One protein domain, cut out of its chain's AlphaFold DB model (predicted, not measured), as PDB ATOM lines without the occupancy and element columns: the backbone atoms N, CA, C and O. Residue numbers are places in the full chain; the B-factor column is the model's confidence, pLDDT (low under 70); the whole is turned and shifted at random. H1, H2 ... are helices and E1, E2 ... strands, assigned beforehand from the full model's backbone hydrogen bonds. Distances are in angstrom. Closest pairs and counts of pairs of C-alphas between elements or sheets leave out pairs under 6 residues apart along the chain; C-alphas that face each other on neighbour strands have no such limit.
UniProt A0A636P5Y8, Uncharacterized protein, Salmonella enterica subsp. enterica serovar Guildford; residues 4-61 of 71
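AT A GLANCE: This is residues 4 to 61 of the 71 residues of an uncharacterized protein of Salmonella enterica subsp. enterica serovar Guildford (UniProt A0A636P5Y8). The domain is an open frame, like a bar with two legs: the helix H2 is the bar and runs along the longest axis, a small two-stranded hairpin, E1 and E2, hangs from the half of H2 with residues 33 to 40, and the helix H1 makes a corner with its other end and slants back toward the same side as the hairpin. The space between H1 and the hairpin is empty, and the free ends of the two legs, residues 4 to 11 of H1 and residues 51 to 56 at the turn of the hairpin, stick out. The printed part has 58 residues, with two named helices and two named strands in the order H1, H2, E1, E2; the sheet has the order E1 - E2 and is antiparallel, and the class is mixed, helices and strands. The whole is loose, with a radius of gyration of the C-alphas of 14.2 A, and its C-alphas span 40 by 26 by 13 A, an outline that is only just flat.

IN THESE COORDINATES: The strand E1 is residues 47 to 52, 16.0 A from first to last C-alpha, beginning at C-alpha 47 at (-8.506, -7.774, -14.837). The strand E2 is residues 55 to 60, 16.2 A long in the same measure, and it ends at C-alpha 60 at (-5.219, -7.083, -16.798). The helix H2 is residues 25 to 40, 22.7 A from first to last C-alpha, from (11.863, -16.517, -10.191) to (-10.745, -14.140, -10.073); between these two points x changes far more than y or z. The longest helix by residues, H1, is residues 4 to 20, 24.5 A from first to last C-alpha, and C-alpha 4 is at (4.674, -8.387, 6.184).

HOW THE PARTS SIT: E1 and E2 form a hairpin of antiparallel neighbour strands, with 164 degrees between their N-to-C directions. The C-alphas of Ile 49 and Val 58, which face each other, are 4.7 A apart. Across the pair, N 50 and O 57 are within hydrogen-bond range at 2.8 A, and so are N 52 and O 55 at 2.7 A. H2 comes near the hairpin with its residues 33 to 40, which make 8 pairs of C-alphas within 10 A with E1 and 6 with E2. The closest C-alphas of H2 and E1 are those of Val 37 and Gly 47, 6.4 A apart. The closest C-alphas of H2 and E2 are those of Val 37 and Ile 59, 7.6 A apart. H1 and H2 touch, H1 with residues 15 to 19 alone and H2 with residues 25 to 26 alone, and their closest C-alphas are those of Met 15 and Gly 25, 5.1 A apart. Their lines stand at a steep tilt of 56 degrees, and they run opposite ways. H1 is apart from E1 and from E2. In H1 and H2 every O i to N i+4 pair is within hydrogen-bond range.

THE WHOLE: The two C-alphas farthest apart are those of Ser 20 and Glu 44, at 40.0 A, and the first and last printed C-alphas, those of Glu 4 and Ile 61, are 26.9 A apart. Without the stretches that stand free, the body has 44 residues and spans 40 by 17 by 11 A. The printed part has no cut. The links from H1 to H2 and from E1 to E2 are tight, with 4 and 2 residues, and the link from H2 to E1 is short, with 6 residues. The mean pLDDT of the printed part is 85.6; residues 42 to 46, which lie between H2 and E1, are under 70.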
ATOM      1  N   GLU A   4       4.674  -8.565   7.640       85.81
ATOM      2  CA  GLU A   4       4.674  -8.387   6.184       85.81
ATOM      3  C   GLU A   4       6.075  -8.095   5.639       85.81
ATOM      4  O   GLU A   4       6.469  -8.701   4.648       85.81
ATOM      5  N   GLU A   5       6.847  -7.233   6.305       88.31
ATOM      6  CA  GLU A   5       8.236  -6.940   5.927       88.31
ATOM      7  C   GLU A   5       9.112  -8.204   5.985       88.31
ATOM      8  O   GLU A   5       9.831  -8.483   5.030       88.31
ATOM      9  N   ASP A   6       8.982  -9.021   7.039       93.06
ATOM     10  CA  ASP A   6       9.714 -10.296   7.178       93.06
ATOM     11  C   ASP A   6       9.339 -11.307   6.079       93.06
ATOM     12  O   ASP A   6      10.194 -11.998   5.526       93.06
ATOM     13  N   TYR A   7       8.055 -11.381   5.712       92.06
ATOM     14  CA  TYR A   7       7.611 -12.239   4.613       92.06
ATOM     15  C   TYR A   7       8.125 -11.766   3.252       92.06
ATOM     16  O   TYR A   7       8.461 -12.610   2.422       92.06
ATOM     17  N   ILE A   8       8.195 -10.453   3.022       90.38
ATOM     18  CA  ILE A   8       8.730  -9.885   1.780       90.38
ATOM     19  C   ILE A   8      10.225 -10.178   1.663       90.38
ATOM     20  O   ILE A   8      10.647 -10.663   0.618       90.38
ATOM     21  N   GLU A   9      11.009  -9.960   2.723       93.38
ATOM     22  CA  GLU A   9      12.450 -10.255   2.725       93.38
ATOM     23  C   GLU A   9      12.715 -11.734   2.427       93.38
ATOM     24  O   GLU A   9      13.454 -12.066   1.505       93.38
ATOM     25  N   ARG A  10      12.010 -12.638   3.110       94.25
ATOM     26  CA  ARG A  10      12.150 -14.084   2.877       94.25
ATOM     27  C   ARG A  10      11.716 -14.515   1.481       94.25
ATOM     28  O   ARG A  10      12.233 -15.495   0.951       94.25
ATOM     29  N   PHE A  11      10.724 -13.839   0.908       90.06
ATOM     30  CA  PHE A  11      10.313 -14.087  -0.466       90.06
ATOM     31  C   PHE A  11      11.380 -13.603  -1.451       90.06
ATOM     32  O   PHE A  11      11.665 -14.308  -2.412       90.06
ATOM     33  N   SER A  12      12.006 -12.451  -1.201       90.12
ATOM     34  CA  SER A  12      13.140 -11.970  -1.994       90.12
ATOM     35  C   SER A  12      14.326 -12.933  -1.949       90.12
ATOM     36  O   SER A  12      14.827 -13.285  -3.013       90.12
ATOM     37  N   ASP A  13      14.695 -13.431  -0.767       93.62
ATOM     38  CA  ASP A  13      15.771 -14.420  -0.614       93.62
ATOM     39  C   ASP A  13      15.476 -15.701  -1.414       93.62
ATOM     40  O   ASP A  13      16.329 -16.214  -2.133       93.62
ATOM     41  N   LEU A  14      14.232 -16.193  -1.361       91.06
ATOM     42  CA  LEU A  14      13.812 -17.373  -2.122       91.06
ATOM     43  C   LEU A  14      13.938 -17.171  -3.641       91.06
ATOM     44  O   LEU A  14      14.248 -18.117  -4.367       91.06
ATOM     45  N   MET A  15      13.668 -15.961  -4.130       90.38
ATOM     46  CA  MET A  15      13.820 -15.646  -5.552       90.38
ATOM     47  C   MET A  15      15.287 -15.563  -5.963       90.38
ATOM     48  O   MET A  15      15.630 -16.052  -7.036       90.38
ATOM     49  N   GLU A  16      16.148 -15.007  -5.110       90.88
ATOM     50  CA  GLU A  16      17.598 -14.985  -5.333       90.88
ATOM     51  C   GLU A  16      18.177 -16.409  -5.374       90.88
ATOM     52  O   GLU A  16      18.945 -16.746  -6.281       90.88
ATOM     53  N   ASP A  17      17.739 -17.282  -4.463       93.25
ATOM     54  CA  ASP A  17      18.114 -18.697  -4.461       93.25
ATOM     55  C   ASP A  17      17.671 -19.389  -5.760       93.25
ATOM     56  O   ASP A  17      18.467 -20.083  -6.399       93.25
ATOM     57  N   ALA A  18      16.431 -19.159  -6.204       89.06
ATOM     58  CA  ALA A  18      15.908 -19.720  -7.451       89.06
ATOM     59  C   ALA A  18      16.719 -19.264  -8.678       89.06
ATOM     60  O   ALA A  18      17.084 -20.089  -9.523       89.06
ATOM     61  N   GLU A  19      17.071 -17.980  -8.755       89.38
ATOM     62  CA  GLU A  19      17.925 -17.450  -9.824       89.38
ATOM     63  C   GLU A  19      19.314 -18.097  -9.816       89.38
ATOM     64  O   GLU A  19      19.851 -18.428 -10.880       89.38
ATOM     65  N   SER A  20      19.876 -18.356  -8.630       90.56
ATOM     66  CA  SER A  20      21.169 -19.036  -8.482       90.56
ATOM     67  C   SER A  20      21.157 -20.479  -9.015       90.56
ATOM     68  O   SER A  20      22.173 -20.969  -9.518       90.56
ATOM     69  N   GLU A  21      19.994 -21.137  -8.986       92.75
ATOM     70  CA  GLU A  21      19.760 -22.478  -9.535       92.75
ATOM     71  C   GLU A  21      19.381 -22.465 -11.031       92.75
ATOM     72  O   GLU A  21      19.172 -23.519 -11.638       92.75
ATOM     73  N   GLY A  22      19.334 -21.284 -11.659       90.00
ATOM     74  CA  GLY A  22      18.971 -21.104 -13.067       90.00
ATOM     75  C   GLY A  22      17.463 -21.095 -13.325       90.00
ATOM     76  O   GLY A  22      17.033 -21.297 -14.463       90.00
ATOM     77  N   VAL A  23      16.662 -20.877 -12.285       91.25
ATOM     78  CA  VAL A  23      15.208 -20.743 -12.364       91.25
ATOM     79  C   VAL A  23      14.844 -19.260 -12.413       91.25
ATOM     80  O   VAL A  23      15.255 -18.478 -11.567       91.25
ATOM     81  N   ASP A  24      14.038 -18.862 -13.399       89.56
ATOM     82  CA  ASP A  24      13.536 -17.487 -13.501       89.56
ATOM     83  C   ASP A  24      12.410 -17.260 -12.479       89.56
ATOM     84  O   ASP A  24      11.233 -17.547 -12.737       89.56
ATOM     85  N   GLY A  25      12.788 -16.789 -11.288       85.12
ATOM     86  CA  GLY A  25      11.863 -16.517 -10.191       85.12
ATOM     87  C   GLY A  25      10.781 -15.514 -10.586       85.12
ATOM     88  O   GLY A  25       9.599 -15.730 -10.313       85.12
ATOM     89  N   ILE A  26      11.141 -14.453 -11.312       85.38
ATOM     90  CA  ILE A  26      10.177 -13.447 -11.780       85.38
ATOM     91  C   ILE A  26       9.134 -14.079 -12.698       85.38
ATOM     92  O   ILE A  26       7.939 -13.847 -12.514       85.38
ATOM     93  N   ASN A  27       9.544 -14.928 -13.638       87.00
ATOM     94  CA  ASN A  27       8.605 -15.641 -14.496       87.00
ATOM     95  C   ASN A  27       7.671 -16.557 -13.684       87.00
ATOM     96  O   ASN A  27       6.474 -16.610 -13.958       87.00
ATOM     97  N   ILE A  28       8.163 -17.244 -12.647       88.62
ATOM     98  CA  ILE A  28       7.303 -18.037 -11.748       88.62
ATOM     99  C   ILE A  28       6.264 -17.152 -11.054       88.62
ATOM    100  O   ILE A  28       5.080 -17.493 -11.042       88.62
ATOM    101  N   MET A  29       6.686 -16.006 -10.514       88.56
ATOM    102  CA  MET A  29       5.792 -15.049  -9.856       88.56
ATOM    103  C   MET A  29       4.701 -14.554 -10.805       88.56
ATOM    104  O   MET A  29       3.527 -14.541 -10.442       88.56
ATOM    105  N   MET A  30       5.083 -14.180 -12.026       88.31
ATOM    106  CA  MET A  30       4.152 -13.665 -13.027       88.31
ATOM    107  C   MET A  30       3.172 -14.743 -13.497       88.31
ATOM    108  O   MET A  30       1.987 -14.454 -13.633       88.31
ATOM    109  N   ASN A  31       3.616 -15.995 -13.654       88.94
ATOM    110  CA  ASN A  31       2.724 -17.118 -13.971       88.94
ATOM    111  C   ASN A  31       1.727 -17.404 -12.838       88.94
ATOM    112  O   ASN A  31       0.555 -17.672 -13.098       88.94
ATOM    113  N   TYR A  32       2.166 -17.322 -11.578       88.81
ATOM    114  CA  TYR A  32       1.270 -17.451 -10.429       88.81
ATOM    115  C   TYR A  32       0.232 -16.321 -10.390       88.81
ATOM    116  O   TYR A  32      -0.959 -16.578 -10.207       88.81
ATOM    117  N   LEU A  33       0.673 -15.078 -10.603       87.75
ATOM    118  CA  LEU A  33      -0.197 -13.905 -10.636       87.75
ATOM    119  C   LEU A  33      -1.212 -13.989 -11.779       87.75
ATOM    120  O   LEU A  33      -2.385 -13.708 -11.562       87.75
ATOM    121  N   MET A  34      -0.786 -14.438 -12.961       86.62
ATOM    122  CA  MET A  34      -1.662 -14.689 -14.105       86.62
ATOM    123  C   MET A  34      -2.765 -15.689 -13.745       86.62
ATOM    124  O   MET A  34      -3.938 -15.355 -13.867       86.62
ATOM    125  N   ALA A  35      -2.410 -16.862 -13.212       87.69
ATOM    126  CA  ALA A  35      -3.392 -17.874 -12.812       87.69
ATOM    127  C   ALA A  35      -4.368 -17.361 -11.736       87.69
ATOM    128  O   ALA A  35      -5.540 -17.735 -11.723       87.69
ATOM    129  N   TYR A  36      -3.898 -16.499 -10.828       87.44
ATOM    130  CA  TYR A  36      -4.756 -15.858  -9.834       87.44
ATOM    131  C   TYR A  36      -5.752 -14.884 -10.472       87.44
ATOM    132  O   TYR A  36      -6.930 -14.922 -10.124       87.44
ATOM    133  N   VAL A  37      -5.303 -14.037 -11.406       85.44
ATOM    134  CA  VAL A  37      -6.193 -13.123 -12.135       85.44
ATOM    135  C   VAL A  37      -7.213 -13.915 -12.946       85.44
ATOM    136  O   VAL A  37      -8.396 -13.667 -12.766       85.44
ATOM    137  N   GLU A  38      -6.791 -14.926 -13.714       85.31
ATOM    138  CA  GLU A  38      -7.695 -15.801 -14.484       85.31
ATOM    139  C   GLU A  38      -8.760 -16.478 -13.612       85.31
ATOM    140  O   GLU A  38      -9.890 -16.666 -14.049       85.31
ATOM    141  N   ALA A  39      -8.416 -16.852 -12.376       84.06
ATOM    142  CA  ALA A  39      -9.357 -17.470 -11.447       84.06
ATOM    143  C   ALA A  39     -10.333 -16.468 -10.808       84.06
ATOM    144  O   ALA A  39     -11.411 -16.870 -10.369       84.06
ATOM    145  N   MET A  40      -9.943 -15.195 -10.700       80.69
ATOM    146  CA  MET A  40     -10.745 -14.140 -10.073       80.69
ATOM    147  C   MET A  40     -11.644 -13.405 -11.064       80.69
ATOM    148  O   MET A  40     -12.686 -12.890 -10.666       80.69
ATOM    149  N   THR A  41     -11.257 -13.353 -12.333       73.62
ATOM    150  CA  THR A  41     -12.045 -12.743 -13.399       73.62
ATOM    151  C   THR A  41     -12.991 -13.770 -14.026       73.62
ATOM    152  O   THR A  41     -12.536 -14.714 -14.670       73.62
ATOM    153  N   GLU A  42     -14.309 -13.596 -13.874       64.06
ATOM    154  CA  GLU A  42     -15.287 -14.274 -14.744       64.06
ATOM    155  C   GLU A  42     -15.183 -13.709 -16.179       64.06
ATOM    156  O   GLU A  42     -14.698 -12.593 -16.353       64.06
ATOM    157  N   GLU A  43     -15.631 -14.462 -17.200       59.03
ATOM    158  CA  GLU A  43     -15.374 -14.257 -18.651       59.03
ATOM    159  C   GLU A  43     -15.575 -12.824 -19.219       59.03
ATOM    160  O   GLU A  43     -15.163 -12.561 -20.350       59.03
ATOM    161  N   GLU A  44     -16.178 -11.894 -18.474       55.84
ATOM    162  CA  GLU A  44     -16.449 -10.509 -18.886       55.84
ATOM    163  C   GLU A  44     -15.546  -9.435 -18.231       55.84
ATOM    164  O   GLU A  44     -15.480  -8.318 -18.752       55.84
ATOM    165  N   GLU A  45     -14.818  -9.726 -17.144       59.78
ATOM    166  CA  GLU A  45     -13.904  -8.762 -16.503       59.78
ATOM    167  C   GLU A  45     -12.449  -9.029 -16.918       59.78
ATOM    168  O   GLU A  45     -11.897 -10.086 -16.664       59.78
ATOM    169  N   GLN A  46     -11.786  -8.070 -17.568       64.12
ATOM    170  CA  GLN A  46     -10.441  -8.281 -18.141       64.12
ATOM    171  C   GLN A  46      -9.284  -8.100 -17.138       64.12
ATOM    172  O   GLN A  46      -8.121  -8.055 -17.541       64.12
ATOM    173  N   GLY A  47      -9.557  -7.971 -15.835       75.25
ATOM    174  CA  GLY A  47      -8.506  -7.774 -14.837       75.25
ATOM    175  C   GLY A  47      -8.994  -7.507 -13.417       75.25
ATOM    176  O   GLY A  47     -10.184  -7.348 -13.169       75.25
ATOM    177  N   ILE A  48      -8.043  -7.413 -12.487       84.19
ATOM    178  CA  ILE A  48      -8.273  -7.061 -11.081       84.19
ATOM    179  C   ILE A  48      -7.728  -5.664 -10.765       84.19
ATOM    180  O   ILE A  48      -6.681  -5.251 -11.271       84.19
ATOM    181  N   ILE A  49      -8.428  -4.947  -9.884       87.62
ATOM    182  CA  ILE A  49      -7.976  -3.672  -9.315       87.62
ATOM    183  C   ILE A  49      -7.788  -3.865  -7.814       87.62
ATOM    184  O   ILE A  49      -8.740  -4.166  -7.094       87.62
ATOM    185  N   TRP A  50      -6.564  -3.666  -7.336       87.00
ATOM    186  CA  TRP A  50      -6.227  -3.721  -5.919       87.00
ATOM    187  C   TRP A  50      -5.884  -2.324  -5.400       87.00
ATOM    188  O   TRP A  50      -4.960  -1.681  -5.892       87.00
ATOM    189  N   GLN A  51      -6.585  -1.869  -4.359       86.75
ATOM    190  CA  GLN A  51      -6.316  -0.577  -3.719       86.75
ATOM    191  C   GLN A  51      -5.209  -0.707  -2.666       86.75
ATOM    192  O   GLN A  51      -5.366  -1.382  -1.648       86.75
ATOM    193  N   LEU A  52      -4.076  -0.056  -2.911       86.00
ATOM    194  CA  LEU A  52      -2.909   0.012  -2.034       86.00
ATOM    195  C   LEU A  52      -2.782   1.429  -1.465       86.00
ATOM    196  O   LEU A  52      -1.976   2.238  -1.924       86.00
ATOM    197  N   GLY A  53      -3.590   1.731  -0.448       86.50
ATOM    198  CA  GLY A  53      -3.579   3.033   0.220       86.50
ATOM    199  C   GLY A  53      -4.037   4.160  -0.707       86.50
ATOM    200  O   GLY A  53      -5.227   4.293  -0.969       86.50
ATOM    201  N   ASP A  54      -3.095   4.982  -1.171       90.56
ATOM    202  CA  ASP A  54      -3.330   6.096  -2.098       90.56
ATOM    203  C   ASP A  54      -3.115   5.728  -3.578       90.56
ATOM    204  O   ASP A  54      -3.157   6.605  -4.442       90.56
ATOM    205  N   LYS A  55      -2.868   4.447  -3.880       90.12
ATOM    206  CA  LYS A  55      -2.573   3.951  -5.229       90.12
ATOM    207  C   LYS A  55      -3.474   2.784  -5.602       90.12
ATOM    208  O   LYS A  55      -3.753   1.932  -4.767       90.12
ATOM    209  N   ASP A  56      -3.811   2.696  -6.880       91.00
ATOM    210  CA  ASP A  56      -4.465   1.525  -7.458       91.00
ATOM    211  C   ASP A  56      -3.437   0.700  -8.240       91.00
ATOM    212  O   ASP A  56      -2.720   1.223  -9.097       91.00
ATOM    213  N   LEU A  57      -3.362  -0.595  -7.940       86.75
ATOM    214  CA  LEU A  57      -2.657  -1.586  -8.742       86.75
ATOM    215  C   LEU A  57      -3.669  -2.241  -9.680       86.75
ATOM    216  O   LEU A  57      -4.598  -2.905  -9.227       86.75
ATOM    217  N   VAL A  58      -3.478  -2.049 -10.981       86.88
ATOM    218  CA  VAL A  58      -4.339  -2.618 -12.023       86.88
ATOM    219  C   VAL A  58      -3.574  -3.727 -12.732       86.88
ATOM    220  O   VAL A  58      -2.467  -3.493 -13.215       86.88
ATOM    221  N   ILE A  59      -4.161  -4.921 -12.789       87.25
ATOM    222  CA  ILE A  59      -3.588  -6.083 -13.473       87.25
ATOM    223  C   ILE A  59      -4.636  -6.616 -14.442       87.25
ATOM    224  O   ILE A  59      -5.666  -7.119 -13.999       87.25
ATOM    225  N   SER A  60      -4.374  -6.512 -15.746       85.38
ATOM    226  CA  SER A  60      -5.219  -7.083 -16.798       85.38
ATOM    227  C   SER A  60      -4.478  -8.151 -17.592       85.38
ATOM    228  O   SER A  60      -3.257  -8.084 -17.759       85.38
ATOM    229  N   ILE A  61      -5.223  -9.148 -18.069       83.19
ATOM    230  CA  ILE A  61      -4.711 -10.166 -18.988       83.19
ATOM    231  C   ILE A  61      -5.271  -9.853 -20.366       83.19
ATOM    232  O   ILE A  61      -6.458 -10.027 -20.629       83.19
TER     233      ILE A  61